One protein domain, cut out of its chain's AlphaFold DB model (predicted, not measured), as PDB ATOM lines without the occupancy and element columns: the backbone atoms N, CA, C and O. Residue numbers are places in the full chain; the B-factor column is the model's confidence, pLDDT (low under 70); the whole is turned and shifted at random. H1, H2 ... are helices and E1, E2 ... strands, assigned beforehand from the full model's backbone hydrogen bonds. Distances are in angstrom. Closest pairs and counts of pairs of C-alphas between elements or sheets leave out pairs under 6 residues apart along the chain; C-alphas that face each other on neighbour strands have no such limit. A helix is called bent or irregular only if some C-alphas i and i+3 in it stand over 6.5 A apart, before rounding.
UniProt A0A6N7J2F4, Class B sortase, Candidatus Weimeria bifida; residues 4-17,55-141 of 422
ATOM      1  N   ASN A   4      64.563  28.140 -21.781       50.94
ATOM      2  CA  ASN A   4      64.010  28.552 -23.075       50.94
ATOM      3  C   ASN A   4      62.681  27.891 -23.467       50.94
ATOM      4  O   ASN A   4      61.902  28.543 -24.136       50.94
ATOM      5  N   GLU A   5      62.384  26.653 -23.062       53.38
ATOM      6  CA  GLU A   5      61.213  25.927 -23.600       53.38
ATOM      7  C   GLU A   5      59.871  26.533 -23.154       53.38
ATOM      8  O   GLU A   5      58.939  26.615 -23.948       53.38
ATOM      9  N   ILE A   6      59.784  27.035 -21.916       51.75
ATOM     10  CA  ILE A   6      58.570  27.696 -21.406       51.75
ATOM     11  C   ILE A   6      58.478  29.140 -21.919       51.75
ATOM     12  O   ILE A   6      57.412  29.573 -22.352       51.75
ATOM     13  N   ASP A   7      59.597  29.871 -21.931       53.78
ATOM     14  CA  ASP A   7      59.643  31.247 -22.438       53.78
ATOM     15  C   ASP A   7      59.292  31.284 -23.946       53.78
ATOM     16  O   ASP A   7      58.594  32.186 -24.404       53.78
ATOM     17  N   GLU A   8      59.698  30.267 -24.716       57.06
ATOM     18  CA  GLU A   8      59.375  30.084 -26.139       57.06
ATOM     19  C   GLU A   8      57.929  29.601 -26.357       57.06
ATOM     20  O   GLU A   8      57.236  30.096 -27.248       57.06
ATOM     21  N   ALA A   9      57.420  28.717 -25.492       52.19
ATOM     22  CA  ALA A   9      56.023  28.284 -25.491       52.19
ATOM     23  C   ALA A   9      55.030  29.430 -25.213       52.19
ATOM     24  O   ALA A   9      53.928  29.429 -25.780       52.19
ATOM     25  N   MET A  10      55.422  30.392 -24.372       52.84
ATOM     26  CA  MET A  10      54.585  31.502 -23.895       52.84
ATOM     27  C   MET A  10      54.788  32.819 -24.665       52.84
ATOM     28  O   MET A  10      53.945  33.717 -24.583       52.84
ATOM     29  N   ARG A  11      55.848  32.924 -25.479       56.94
ATOM     30  CA  ARG A  11      56.180  34.093 -26.314       56.94
ATOM     31  C   ARG A  11      55.007  34.683 -27.123       56.94
ATOM     32  O   ARG A  11      54.809  35.896 -27.038       56.94
ATOM     33  N   PRO A  12      54.174  33.893 -27.836       49.53
ATOM     34  CA  PRO A  12      53.066  34.455 -28.614       49.53
ATOM     35  C   PRO A  12      51.931  35.046 -27.757       49.53
ATOM     36  O   PRO A  12      51.109  35.786 -28.289       49.53
ATOM     37  N   TYR A  13      51.869  34.764 -26.450       52.72
ATOM     38  CA  TYR A  13      50.853  35.322 -25.546       52.72
ATOM     39  C   TYR A  13      51.290  36.641 -24.913       52.72
ATOM     40  O   TYR A  13      50.515  37.594 -24.915       52.72
ATOM     41  N   ILE A  14      52.555  36.737 -24.487       54.94
ATOM     42  CA  ILE A  14      53.141  37.998 -24.006       54.94
ATOM     43  C   ILE A  14      53.106  39.062 -25.117       54.94
ATOM     44  O   ILE A  14      52.857  40.237 -24.853       54.94
ATOM     45  N   GLU A  15      53.315  38.664 -26.377       52.81
ATOM     46  CA  GLU A  15      53.240  39.575 -27.527       52.81
ATOM     47  C   GLU A  15      51.795  39.951 -27.905       52.81
ATOM     48  O   GLU A  15      51.544  41.100 -28.273       52.81
ATOM     49  N   LYS A  16      50.822  39.039 -27.761       48.12
ATOM     50  CA  LYS A  16      49.411  39.312 -28.089       48.12
ATOM     51  C   LYS A  16      48.711  40.176 -27.034       48.12
ATOM     52  O   LYS A  16      47.954  41.064 -27.409       48.12
ATOM     53  N   GLU A  17      49.007  39.996 -25.744       47.81
ATOM     54  CA  GLU A  17      48.508  40.889 -24.681       47.81
ATOM     55  C   GLU A  17      49.137  42.288 -24.747       47.81
ATOM     56  O   GLU A  17      48.455  43.276 -24.482       47.81
ATOM     57  N   VAL A  55      21.469  27.511 -20.364       74.12
ATOM     58  CA  VAL A  55      20.675  26.578 -19.552       74.12
ATOM     59  C   VAL A  55      19.887  27.337 -18.492       74.12
ATOM     60  O   VAL A  55      20.336  28.358 -17.977       74.12
ATOM     61  N   GLU A  56      18.701  26.842 -18.156       69.50
ATOM     62  CA  GLU A  56      17.848  27.443 -17.132       69.50
ATOM     63  C   GLU A  56      18.043  26.719 -15.796       69.50
ATOM     64  O   GLU A  56      17.807  25.516 -15.684       69.50
ATOM     65  N   VAL A  57      18.503  27.449 -14.778       68.12
ATOM     66  CA  VAL A  57      18.750  26.922 -13.428       68.12
ATOM     67  C   VAL A  57      17.941  27.762 -12.444       68.12
ATOM     68  O   VAL A  57      18.172  28.962 -12.323       68.12
ATOM     69  N   ASN A  58      16.978  27.143 -11.751       64.94
ATOM     70  CA  ASN A  58      16.066  27.811 -10.807       64.94
ATOM     71  C   ASN A  58      15.312  29.024 -11.402       64.94
ATOM     72  O   ASN A  58      15.108  30.023 -10.717       64.94
ATOM     73  N   GLY A  59      14.914  28.948 -12.678       66.69
ATOM     74  CA  GLY A  59      14.182  30.017 -13.377       66.69
ATOM     75  C   GLY A  59      15.051  31.171 -13.893       66.69
ATOM     76  O   GLY A  59      14.521  32.182 -14.346       66.69
ATOM     77  N   ILE A  60      16.383  31.047 -13.820       71.81
ATOM     78  CA  ILE A  60      17.342  32.048 -14.307       71.81
ATOM     79  C   ILE A  60      18.151  31.440 -15.457       71.81
ATOM     80  O   ILE A  60      18.711  30.348 -15.327       71.81
ATOM     81  N   ARG A  61      18.227  32.151 -16.590       76.94
ATOM     82  CA  ARG A  61      19.071  31.762 -17.730       76.94
ATOM     83  C   ARG A  61      20.539  31.996 -17.381       76.94
ATOM     84  O   ARG A  61      20.924  33.125 -17.098       76.94
ATOM     85  N   LYS A  62      21.344  30.940 -17.442       82.75
ATOM     86  CA  LYS A  62      22.795  30.962 -17.232       82.75
ATOM     87  C   LYS A  62      23.517  30.429 -18.458       82.75
ATOM     88  O   LYS A  62      22.965  29.627 -19.208       82.75
ATOM     89  N   PHE A  63      24.768  30.829 -18.633       84.31
ATOM     90  CA  PHE A  63      25.659  30.249 -19.632       84.31
ATOM     91  C   PHE A  63      26.458  29.104 -19.000       84.31
ATOM     92  O   PHE A  63      27.005  29.270 -17.916       84.31
ATOM     93  N   LYS A  64      26.538  27.944 -19.645       84.31
ATOM     94  CA  LYS A  64      27.193  26.734 -19.147       84.31
ATOM     95  C   LYS A  64      28.420  26.397 -19.982       84.31
ATOM     96  O   LYS A  64      28.340  26.339 -21.206       84.31
ATOM     97  N   LEU A  65      29.529  26.107 -19.307       82.75
ATOM     98  CA  LEU A  65      30.766  25.604 -19.905       82.75
ATOM     99  C   LEU A  65      31.287  24.440 -19.051       82.75
ATOM    100  O   LEU A  65      31.799  24.652 -17.953       82.75
ATOM    101  N   GLY A  66      31.122  23.202 -19.525       81.44
ATOM    102  CA  GLY A  66      31.394  22.012 -18.709       81.44
ATOM    103  C   GLY A  66      30.494  21.972 -17.468       81.44
ATOM    104  O   GLY A  66      29.273  22.063 -17.599       81.44
ATOM    105  N   ASP A  67      31.093  21.878 -16.280       82.19
ATOM    106  CA  ASP A  67      30.386  21.890 -14.988       82.19
ATOM    107  C   ASP A  67      30.190  23.300 -14.399       82.19
ATOM    108  O   ASP A  67      29.587  23.458 -13.336       82.19
ATOM    109  N   TYR A  68      30.659  24.337 -15.097       85.81
ATOM    110  CA  TYR A  68      30.605  25.724 -14.641       85.81
ATOM    111  C   TYR A  68      29.416  26.471 -15.247       85.81
ATOM    112  O   TYR A  68      29.074  26.283 -16.418       85.81
ATOM    113  N   TYR A  69      28.813  27.352 -14.445       85.50
ATOM    114  CA  TYR A  69      27.679  28.195 -14.821       85.50
ATOM    115  C   TYR A  69      28.035  29.668 -14.604       85.50
ATOM    116  O   TYR A  69      28.600  30.013 -13.569       85.50
ATOM    117  N   PHE A  70      27.659  30.525 -15.547       84.44
ATOM    118  CA  PHE A  70      27.951  31.958 -15.554       84.44
ATOM    119  C   PHE A  70      26.666  32.767 -15.685       84.44
ATOM    120  O   PHE A  70      25.769  32.400 -16.450       84.44
ATOM    121  N   ASP A  71      26.596  33.885 -14.968       81.19
ATOM    122  CA  ASP A  71      25.394  34.722 -14.914       81.19
ATOM    123  C   ASP A  71      25.357  35.752 -16.053       81.19
ATOM    124  O   ASP A  71      24.299  36.291 -16.381       81.19
ATOM    125  N   SER A  72      26.495  35.992 -16.716       81.62
ATOM    126  CA  SER A  72      26.597  36.892 -17.866       81.62
ATOM    127  C   SER A  72      27.364  36.283 -19.039       81.62
ATOM    128  O   SER A  72      28.253  35.442 -18.884       81.62
ATOM    129  N   PHE A  73      27.067  36.774 -20.242       80.62
ATOM    130  CA  PHE A  73      27.801  36.396 -21.450       80.62
ATOM    131  C   PHE A  73      29.280  36.818 -21.392       80.62
ATOM    132  O   PHE A  73      30.148  36.145 -21.944       80.62
ATOM    133  N   HIS A  74      29.581  37.921 -20.698       81.38
ATOM    134  CA  HIS A  74      30.948  38.396 -20.498       81.38
ATOM    135  C   HIS A  74      31.768  37.417 -19.643       81.38
ATOM    136  O   HIS A  74      32.880  37.047 -20.020       81.38
ATOM    137  N   GLU A  75      31.208  36.934 -18.532       82.31
ATOM    138  CA  GLU A  75      31.838  35.895 -17.709       82.31
ATOM    139  C   GLU A  75      32.000  34.578 -18.468       82.31
ATOM    140  O   GLU A  75      33.063  33.967 -18.402       82.31
ATOM    141  N   TYR A  76      30.999  34.186 -19.259       84.06
ATOM    142  CA  TYR A  76      31.091  33.013 -20.128       84.06
ATOM    143  C   TYR A  76      32.256  33.112 -21.121       84.06
ATOM    144  O   TYR A  76      33.037  32.170 -21.255       84.06
ATOM    145  N   ARG A  77      32.440  34.270 -21.770       83.88
ATOM    146  CA  ARG A  77      33.584  34.502 -22.666       83.88
ATOM    147  C   ARG A  77      34.923  34.481 -21.935       83.88
ATOM    148  O   ARG A  77      35.885  33.924 -22.463       83.88
ATOM    149  N   ASN A  78      34.993  35.039 -20.727       87.06
ATOM    150  CA  ASN A  78      36.189  34.924 -19.892       87.06
ATOM    151  C   ASN A  78      36.472  33.458 -19.526       87.06
ATOM    152  O   ASN A  78      37.623  33.035 -19.588       87.06
ATOM    153  N   GLY A  79      35.435  32.661 -19.252       86.00
ATOM    154  CA  GLY A  79      35.554  31.228 -18.985       86.00
ATOM    155  C   GLY A  79      36.078  30.449 -20.191       86.00
ATOM    156  O   GLY A  79      36.974  29.619 -20.050       86.00
ATOM    157  N   GLN A  80      35.601  30.763 -21.399       86.06
ATOM    158  CA  GLN A  80      36.134  30.187 -22.640       86.06
ATOM    159  C   GLN A  80      37.608  30.561 -22.869       86.06
ATOM    160  O   GLN A  80      38.399  29.729 -23.320       86.06
ATOM    161  N   ALA A  81      37.991  31.802 -22.555       83.25
ATOM    162  CA  ALA A  81      39.374  32.256 -22.662       83.25
ATOM    163  C   ALA A  81      40.293  31.543 -21.655       83.25
ATOM    164  O   ALA A  81      41.384  31.110 -22.034       83.25
ATOM    165  N   ASP A  82      39.847  31.378 -20.409       90.62
ATOM    166  CA  ASP A  82      40.575  30.639 -19.374       90.62
ATOM    167  C   ASP A  82      40.724  29.157 -19.746       90.62
ATOM    168  O   ASP A  82      41.830  28.626 -19.684       90.62
ATOM    169  N   LEU A  83      39.662  28.510 -20.238       88.94
ATOM    170  CA  LEU A  83      39.705  27.116 -20.696       88.94
ATOM    171  C   LEU A  83      40.734  26.917 -21.819       88.94
ATOM    172  O   LEU A  83      41.521  25.971 -21.798       88.94
ATOM    173  N   LYS A  84      40.774  27.845 -22.779       86.94
ATOM    174  CA  LYS A  84      41.756  27.808 -23.865       86.94
ATOM    175  C   LYS A  84      43.183  27.963 -23.338       86.94
ATOM    176  O   LYS A  84      44.072  27.251 -23.796       86.94
ATOM    177  N   LYS A  85      43.411  28.869 -22.376       86.44
ATOM    178  CA  LYS A  85      44.717  29.020 -21.709       86.44
ATOM    179  C   LYS A  85      45.133  27.723 -21.016       86.44
ATOM    180  O   LYS A  85      46.267  27.301 -21.197       86.44
ATOM    181  N   ILE A  86      44.222  27.081 -20.284       89.44
ATOM    182  CA  ILE A  86      44.483  25.817 -19.579       89.44
ATOM    183  C   ILE A  86      44.895  24.716 -20.559       89.44
ATOM    184  O   ILE A  86      45.955  24.128 -20.382       89.44
ATOM    185  N   GLN A  87      44.133  24.507 -21.637       86.19
ATOM    186  CA  GLN A  87      44.453  23.500 -22.659       86.19
ATOM    187  C   GLN A  87      45.856  23.699 -23.248       86.19
ATOM    188  O   GLN A  87      46.622  22.756 -23.398       86.19
ATOM    189  N   LEU A  88      46.233  24.949 -23.522       84.00
ATOM    190  CA  LEU A  88      47.568  25.278 -24.024       84.00
ATOM    191  C   LEU A  88      48.683  25.028 -23.010       84.00
ATOM    192  O   LEU A  88      49.788  24.659 -23.402       84.00
ATOM    193  N   ILE A  89      48.417  25.285 -21.732       86.62
ATOM    194  CA  ILE A  89      49.367  25.015 -20.656       86.62
ATOM    195  C   ILE A  89      49.569  23.500 -20.534       86.62
ATOM    196  O   ILE A  89      50.710  23.052 -20.501       86.62
ATOM    197  N   GLU A  90      48.490  22.717 -20.531       85.75
ATOM    198  CA  GLU A  90      48.542  21.252 -20.446       85.75
ATOM    199  C   GLU A  90      49.209  20.600 -21.665       85.75
ATOM    200  O   GLU A  90      49.960  19.641 -21.505       85.75
ATOM    201  N   ASP A  91      49.013  21.152 -22.865       85.31
ATOM    202  CA  ASP A  91      49.652  20.653 -24.088       85.31
ATOM    203  C   ASP A  91      51.167  20.904 -24.115       85.31
ATOM    204  O   ASP A  91      51.924  20.132 -24.710       85.31
ATOM    205  N   LYS A  92      51.625  22.016 -23.525       81.75
ATOM    206  CA  LYS A  92      53.024  22.464 -23.636       81.75
ATOM    207  C   LYS A  92      53.878  22.154 -22.417       81.75
ATOM    208  O   LYS A  92      55.104  22.125 -22.537       81.75
ATOM    209  N   ILE A  93      53.269  21.977 -21.251       81.88
ATOM    210  CA  ILE A  93      53.979  21.745 -19.997       81.88
ATOM    211  C   ILE A  93      53.753  20.301 -19.569       81.88
ATOM    212  O   ILE A  93      52.630  19.892 -19.292       81.88
ATOM    213  N   ASP A  94      54.842  19.536 -19.455       84.81
ATOM    214  CA  ASP A  94      54.767  18.197 -18.878       84.81
ATOM    215  C   ASP A  94      54.434  18.290 -17.384       84.81
ATOM    216  O   ASP A  94      55.305  18.496 -16.533       84.81
ATOM    217  N   MET A  95      53.154  18.084 -17.067       83.31
ATOM    218  CA  MET A  95      52.634  18.075 -15.701       83.31
ATOM    219  C   MET A  95      53.236  16.965 -14.839       83.31
ATOM    220  O   MET A  95      52.991  16.931 -13.633       83.31
ATOM    221  N   LYS A  96      54.029  16.043 -15.406       81.25
ATOM    222  CA  LYS A  96      54.757  15.016 -14.656       81.25
ATOM    223  C   LYS A  96      56.068  15.534 -14.057       81.25
ATOM    224  O   LYS A  96      56.383  15.069 -12.960       81.25
ATOM    225  N   ASP A  97      56.753  16.513 -14.660       80.31
ATOM    226  CA  ASP A  97      58.019  17.078 -14.147       80.31
ATOM    227  C   ASP A  97      57.771  18.016 -12.941       80.31
ATOM    228  O   ASP A  97      57.193  19.095 -13.106       80.31
ATOM    229  N   PRO A  98      58.242  17.669 -11.722       80.12
ATOM    230  CA  PRO A  98      58.074  18.499 -10.526       80.12
ATOM    231  C   PRO A  98      58.598  19.933 -10.670       80.12
ATOM    232  O   PRO A  98      58.034  20.855 -10.084       80.12
ATOM    233  N   ASN A  99      59.664  20.141 -11.450       77.69
ATOM    234  CA  ASN A  99      60.261  21.465 -11.623       77.69
ATOM    235  C   ASN A  99      59.415  22.354 -12.535       77.69
ATOM    236  O   ASN A  99      59.301  23.555 -12.285       77.69
ATOM    237  N   LEU A 100      58.822  21.775 -13.583       80.12
ATOM    238  CA  LEU A 100      57.946  22.506 -14.498       80.12
ATOM    239  C   LEU A 100      56.631  22.880 -13.809       80.12
ATOM    240  O   LEU A 100      56.191  24.019 -13.936       80.12
ATOM    241  N   VAL A 101      56.067  21.972 -13.006       84.50
ATOM    242  CA  VAL A 101      54.859  22.228 -12.204       84.50
ATOM    243  C   VAL A 101      55.108  23.309 -11.144       84.50
ATOM    244  O   VAL A 101      54.312  24.237 -11.018       84.50
ATOM    245  N   LEU A 102      56.241  23.257 -10.426       81.50
ATOM    246  CA  LEU A 102      56.614  24.298  -9.458       81.50
ATOM    247  C   LEU A 102      56.801  25.664 -10.129       81.50
ATOM    248  O   LEU A 102      56.362  26.682  -9.592       81.50
ATOM    249  N   ARG A 103      57.437  25.696 -11.305       81.00
ATOM    250  CA  ARG A 103      57.630  26.936 -12.064       81.00
ATOM    251  C   ARG A 103      56.296  27.496 -12.560       81.00
ATOM    252  O   ARG A 103      56.064  28.686 -12.403       81.00
ATOM    253  N   LEU A 104      55.406  26.650 -13.084       84.62
ATOM    254  CA  LEU A 104      54.060  27.046 -13.502       84.62
ATOM    255  C   LEU A 104      53.253  27.639 -12.337       84.62
ATOM    256  O   LEU A 104      52.650  28.699 -12.491       84.62
ATOM    257  N   TYR A 105      53.291  27.002 -11.163       84.44
ATOM    258  CA  TYR A 105      52.651  27.520  -9.953       84.44
ATOM    259  C   TYR A 105      53.150  28.925  -9.595       84.44
ATOM    260  O   TYR A 105      52.347  29.814  -9.324       84.44
ATOM    261  N   GLN A 106      54.470  29.145  -9.626       81.94
ATOM    262  CA  GLN A 106      55.065  30.458  -9.356       81.94
ATOM    263  C   GLN A 106      54.635  31.500 -10.391       81.94
ATOM    264  O   GLN A 106      54.200  32.575 -10.002       81.94
ATOM    265  N   THR A 107      54.667  31.170 -11.683       82.00
ATOM    266  CA  THR A 107      54.240  32.062 -12.773       82.00
ATOM    267  C   THR A 107      52.777  32.503 -12.627       82.00
ATOM    268  O   THR A 107      52.469  33.677 -12.824       82.00
ATOM    269  N   ILE A 108      51.866  31.598 -12.246       84.69
ATOM    270  CA  ILE A 108      50.457  31.957 -12.006       84.69
ATOM    271  C   ILE A 108      50.321  32.786 -10.717       84.69
ATOM    272  O   ILE A 108      49.664  33.824 -10.717       84.69
ATOM    273  N   ARG A 109      50.986  32.379  -9.626       82.56
ATOM    274  CA  ARG A 109      50.952  33.080  -8.328       82.56
ATOM    275  C   ARG A 109      51.496  34.506  -8.409       82.56
ATOM    276  O   ARG A 109      50.949  35.409  -7.785       82.56
ATOM    277  N   ASP A 110      52.579  34.691  -9.152       80.06
ATOM    278  CA  ASP A 110      53.260  35.974  -9.309       80.06
ATOM    279  C   ASP A 110      52.539  36.869 -10.350       80.06
ATOM    280  O   ASP A 110      52.933  38.013 -10.573       80.06
ATOM    281  N   GLY A 111      51.436  36.379 -10.940       79.94
ATOM    282  CA  GLY A 111      50.522  37.148 -11.785       79.94
ATOM    283  C   GLY A 111      50.942  37.270 -13.250       79.94
ATOM    284  O   GLY A 111      50.330  38.036 -13.991       79.94
ATOM    285  N   GLU A 112      51.959  36.526 -13.693       82.50
ATOM    286  CA  GLU A 112      52.376  36.491 -15.103       82.50
ATOM    287  C   GLU A 112      51.344  35.765 -15.981       82.50
ATOM    288  O   GLU A 112      51.157  36.113 -17.146       82.50
ATOM    289  N   ILE A 113      50.643  34.777 -15.413       83.81
ATOM    290  CA  ILE A 113      49.446  34.167 -15.998       83.81
ATOM    291  C   ILE A 113      48.286  34.433 -15.050       83.81
ATOM    292  O   ILE A 113      48.298  33.991 -13.906       83.81
ATOM    293  N   THR A 114      47.260  35.120 -15.542       83.25
ATOM    294  CA  THR A 114      46.035  35.377 -14.781       83.25
ATOM    295  C   THR A 114      44.843  34.686 -15.422       83.25
ATOM    296  O   THR A 114      44.695  34.652 -16.654       83.25
ATOM    297  N   PHE A 115      43.986  34.153 -14.559       89.00
ATOM    298  CA  PHE A 115      42.678  33.634 -14.913       89.00
ATOM    299  C   PHE A 115      41.604  34.570 -14.373       89.00
ATOM    300  O   PHE A 115      41.773  35.173 -13.316       89.00
ATOM    301  N   LYS A 116      40.524  34.733 -15.133       85.81
ATOM    302  CA  LYS A 116      39.471  35.716 -14.849       85.81
ATOM    303  C   LYS A 116      38.219  35.092 -14.242       85.81
ATOM    304  O   LYS A 116      37.303  35.817 -13.870       85.81
ATOM    305  N   THR A 117      38.150  33.765 -14.199       89.69
ATOM    306  CA  THR A 117      36.963  33.015 -13.796       89.69
ATOM    307  C   THR A 117      37.288  31.880 -12.840       89.69
ATOM    308  O   THR A 117      38.438  31.458 -12.697       89.69
ATOM    309  N   LYS A 118      36.225  31.320 -12.253       85.31
ATOM    310  CA  LYS A 118      36.304  30.187 -11.335       85.31
ATOM    311  C   LYS A 118      37.012  28.961 -11.929       85.31
ATOM    312  O   LYS A 118      37.728  28.275 -11.213       85.31
ATOM    313  N   ILE A 119      36.894  28.748 -13.243       88.75
ATOM    314  CA  ILE A 119      37.577  27.663 -13.968       88.75
ATOM    315  C   ILE A 119      39.090  27.724 -13.747       88.75
ATOM    316  O   ILE A 119      39.731  26.714 -13.462       88.75
ATOM    317  N   GLY A 120      39.674  28.914 -13.882       85.75
ATOM    318  CA  GLY A 120      41.110  29.071 -13.722       85.75
ATOM    319  C   GLY A 120      41.567  29.157 -12.268       85.75
ATOM    320  O   GLY A 120      42.684  28.742 -11.973       85.75
ATOM    321  N   GLU A 121      40.714  29.614 -11.345       81.62
ATOM    322  CA  GLU A 121      40.983  29.483  -9.902       81.62
ATOM    323  C   GLU A 121      41.082  28.013  -9.475       81.62
ATOM    324  O   GLU A 121      41.985  27.637  -8.723       81.62
ATOM    325  N   ASP A 122      40.166  27.176  -9.964       88.44
ATOM    326  CA  ASP A 122      40.129  25.751  -9.639       88.44
ATOM    327  C   ASP A 122      41.313  25.021 -10.286       88.44
ATOM    328  O   ASP A 122      41.962  24.192  -9.645       88.44
ATOM    329  N   TYR A 123      41.692  25.413 -11.507       90.69
ATOM    330  CA  TYR A 123      42.925  24.945 -12.137       90.69
ATOM    331  C   TYR A 123      44.178  25.341 -11.342       90.69
ATOM    332  O   TYR A 123      45.033  24.500 -11.076       90.69
ATOM    333  N   PHE A 124      44.290  26.599 -10.909       88.75
ATOM    334  CA  PHE A 124      45.419  27.043 -10.091       88.75
ATOM    335  C   PHE A 124      45.498  26.286  -8.758       88.75
ATOM    336  O   PHE A 124      46.588  25.894  -8.336       88.75
ATOM    337  N   SER A 125      44.346  26.012  -8.138       84.50
ATOM    338  CA  SER A 125      44.257  25.191  -6.926       84.50
ATOM    339  C   SER A 125      44.774  23.770  -7.176       84.50
ATOM    340  O   SER A 125      45.611  23.283  -6.416       84.50
ATOM    341  N   HIS A 126      44.385  23.147  -8.294       89.94
ATOM    342  CA  HIS A 126      44.888  21.832  -8.698       89.94
ATOM    343  C   HIS A 126      46.414  21.811  -8.908       89.94
ATOM    344  O   HIS A 126      47.093  20.879  -8.472       89.94
ATOM    345  N   ILE A 127      46.983  22.855  -9.524       87.00
ATOM    346  CA  ILE A 127      48.441  23.003  -9.647       87.00
ATOM    347  C   ILE A 127      49.100  23.112  -8.260       87.00
ATOM    348  O   ILE A 127      50.157  22.518  -8.039       87.00
ATOM    349  N   GLY A 128      48.479  23.820  -7.313       83.00
ATOM    350  CA  GLY A 128      48.935  23.897  -5.923       83.00
ATOM    351  C   GLY A 128      49.020  22.526  -5.244       83.00
ATOM    352  O   GLY A 128      50.047  22.207  -4.639       83.00
ATOM    353  N   ASP A 129      47.999  21.687  -5.418       86.94
ATOM    354  CA  ASP A 129      47.980  20.315  -4.892       86.94
ATOM    355  C   ASP A 129      49.076  19.443  -5.526       86.94
ATOM    356  O   ASP A 129      49.781  18.710  -4.828       86.94
ATOM    357  N   LEU A 130      49.290  19.569  -6.842       86.00
ATOM    358  CA  LEU A 130      50.369  18.869  -7.549       86.00
ATOM    359  C   LEU A 130      51.759  19.292  -7.054       86.00
ATOM    360  O   LEU A 130      52.654  18.450  -6.946       86.00
ATOM    361  N   VAL A 131      51.965  20.577  -6.744       84.25
ATOM    362  CA  VAL A 131      53.212  21.054  -6.125       84.25
ATOM    363  C   VAL A 131      53.369  20.472  -4.727       84.25
ATOM    364  O   VAL A 131      54.461  20.014  -4.391       84.25
ATOM    365  N   ALA A 132      52.311  20.459  -3.915       80.06
ATOM    366  CA  ALA A 132      52.363  19.908  -2.566       80.06
ATOM    367  C   ALA A 132      52.773  18.424  -2.581       80.06
ATOM    368  O   ALA A 132      53.729  18.057  -1.897       80.06
ATOM    369  N   ASP A 133      52.147  17.614  -3.436       80.56
ATOM    370  CA  ASP A 133      52.448  16.184  -3.591       80.56
ATOM    371  C   ASP A 133      53.885  15.938  -4.094       80.56
ATOM    372  O   ASP A 133      54.635  15.123  -3.550       80.56
ATOM    373  N   LYS A 134      54.338  16.716  -5.088       73.25
ATOM    374  CA  LYS A 134      55.653  16.521  -5.727       73.25
ATOM    375  C   LYS A 134      56.822  17.186  -5.000       73.25
ATOM    376  O   LYS A 134      57.970  16.771  -5.178       73.25
ATOM    377  N   SER A 135      56.563  18.186  -4.158       63.00
ATOM    378  CA  SER A 135      57.584  18.897  -3.372       63.00
ATOM    379  C   SER A 135      58.278  18.007  -2.337       63.00
ATOM    380  O   SER A 135      59.446  18.233  -2.017       63.00
ATOM    381  N   VAL A 136      57.622  16.925  -1.900       58.84
ATOM    382  CA  VAL A 136      58.216  15.893  -1.033       58.84
ATOM    383  C   VAL A 136      59.436  15.230  -1.699       58.84
ATOM    384  O   VAL A 136      60.379  14.833  -1.012       58.84
ATOM    385  N   GLY A 137      59.482  15.177  -3.037       55.91
ATOM    386  CA  GLY A 137      60.633  14.690  -3.805       55.91
ATOM    387  C   GLY A 137      61.801  15.684  -3.912       55.91
ATOM    388  O   GLY A 137      62.950  15.251  -3.987       55.91
ATOM    389  N   LEU A 138      61.532  16.995  -3.861       55.34
ATOM    390  CA  LEU A 138      62.534  18.068  -4.003       55.34
ATOM    391  C   LEU A 138      63.382  18.280  -2.737       55.34
ATOM    392  O   LEU A 138      64.482  18.822  -2.811       55.34
ATOM    393  N   LEU A 139      62.931  17.786  -1.579       50.84
ATOM    394  CA  LEU A 139      63.708  17.800  -0.329       50.84
ATOM    395  C   LEU A 139      64.975  16.922  -0.382       50.84
ATOM    396  O   LEU A 139      65.816  17.006   0.515       50.84
ATOM    397  N   LYS A 140      65.139  16.090  -1.421       50.81
ATOM    398  CA  LYS A 140      66.362  15.306  -1.645       50.81
ATOM    399  C   LYS A 140      67.508  16.113  -2.278       50.81
ATOM    400  O   LYS A 140      68.652  15.683  -2.149       50.81
ATOM    401  N   ASP A 141      67.254  17.305  -2.824       53.72
ATOM    402  CA  ASP A 141      68.284  18.161  -3.437       53.72
ATOM    403  C   ASP A 141      68.909  19.135  -2.422       53.72
ATOM    404  O   ASP A 141      68.797  20.361  -2.488       53.72
TER     405      ASP A 141
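AT A GLANCE: This is residues 4 to 17 and 55 to 141 of the 422 residues of the protein "Class B sortase" of Candidatus Weimeria bifida (UniProt A0A6N7J2F4). Two long helices, H2 and H4, run the same way and touch over a part of each, with a small twisted sheet of three short strands at one end and H3 folded back along H4 towards the other. H1 is a loose helix off to one side, near the last residue of H2. The printed part has 101 residues and is mostly helix, in the order H1 E1 E2 E3 H2 H3 H4; the sheet's order is E1 - E2 - E3, antiparallel. The whole is loose, with a radius of gyration of the C-alphas of 16.0 A, and elongated, spanning 56 by 32 by 21 A.

HOW THE PARTS SIT: H1, residues 4 to 17, is close but not clearly touching H2, residues 73 to 92; their closest C-alphas, of Ala 9 and Lys 92, are 6.8 A apart. E1, residues 55 to 57, E2, residues 60 to 65, and E3, residues 68 to 70, form a meander, each strand the antiparallel neighbour of the one before. In the hairpin E1 and E2, N 55 and O 62 are within hydrogen-bond range at 2.8 A; in the hairpin E2 and E3, N 63 and O 70 are at 2.9 A. The pairing is staggered: E2 pairs with E1 over residues 60 to 62 and with E3 over 63 to 65. The sheet is only just strongly twisted, its C-alphas up to 4.1 A off their best plane. H2 is on one face of the sheet, making two layers, a helix over a sheet, at a height over the sheet of 10.0 A. On the local plane its line and that of E2 stand at 10 degrees, along the strands. The closest C-alphas of E2 and H2, of Phe 63 and Tyr 76, are 6.1 A apart. H3, residues 98 to 109, and H4, residues 118 to 138, form a helical hairpin and touch at a steep tilt of 39 degrees, opposite ways; their closest C-alphas, of Pro 98 and Lys 134, are 5.7 A apart. H2 touches H4 with residues 79 to 86 alone, at a shallow tilt of 27 degrees, the same way; the closest C-alphas, of Asp 82 and Gly 120, are 5.9 A apart. H4 only grazes the sheet, with residues 118 to 119. H2 and H3 are apart. In H2 and H3 every O i to N i+4 pair is within hydrogen-bond range; in H1 8 of 10 are and in H4 14 of 17.

IN THESE COORDINATES: H1 begins at C-alpha 4 (64.010, 28.552, -23.075), measures 19.9 A and is irregular, with C-alphas 9 and 12 7.5 A apart. E1 measures 6.4 A, E2 15.9 A and E3 6.8 A. H2 begins at C-alpha 73 (27.801, 36.396, -21.450) and measures 28.9 A; H3 measures 16.4 A. H4 measures 29.8 A, has a kink of 30 degrees near residue 132 and ends at C-alpha 138 (62.534, 18.068, -4.003).

THE WHOLE: The C-alphas farthest apart, of Gly 59 and Asp 141, are 56.3 A apart. Residues 18 to 54 are not printed, and C-alphas 17 and 55 are 31.7 A apart across that cut. Of the links printed whole, H3 to H4 is short and the others are tight. The mean pLDDT of the printed part is 76.8; it is under 70 at residues 4 to 17, 56 to 59 and 135 to 141.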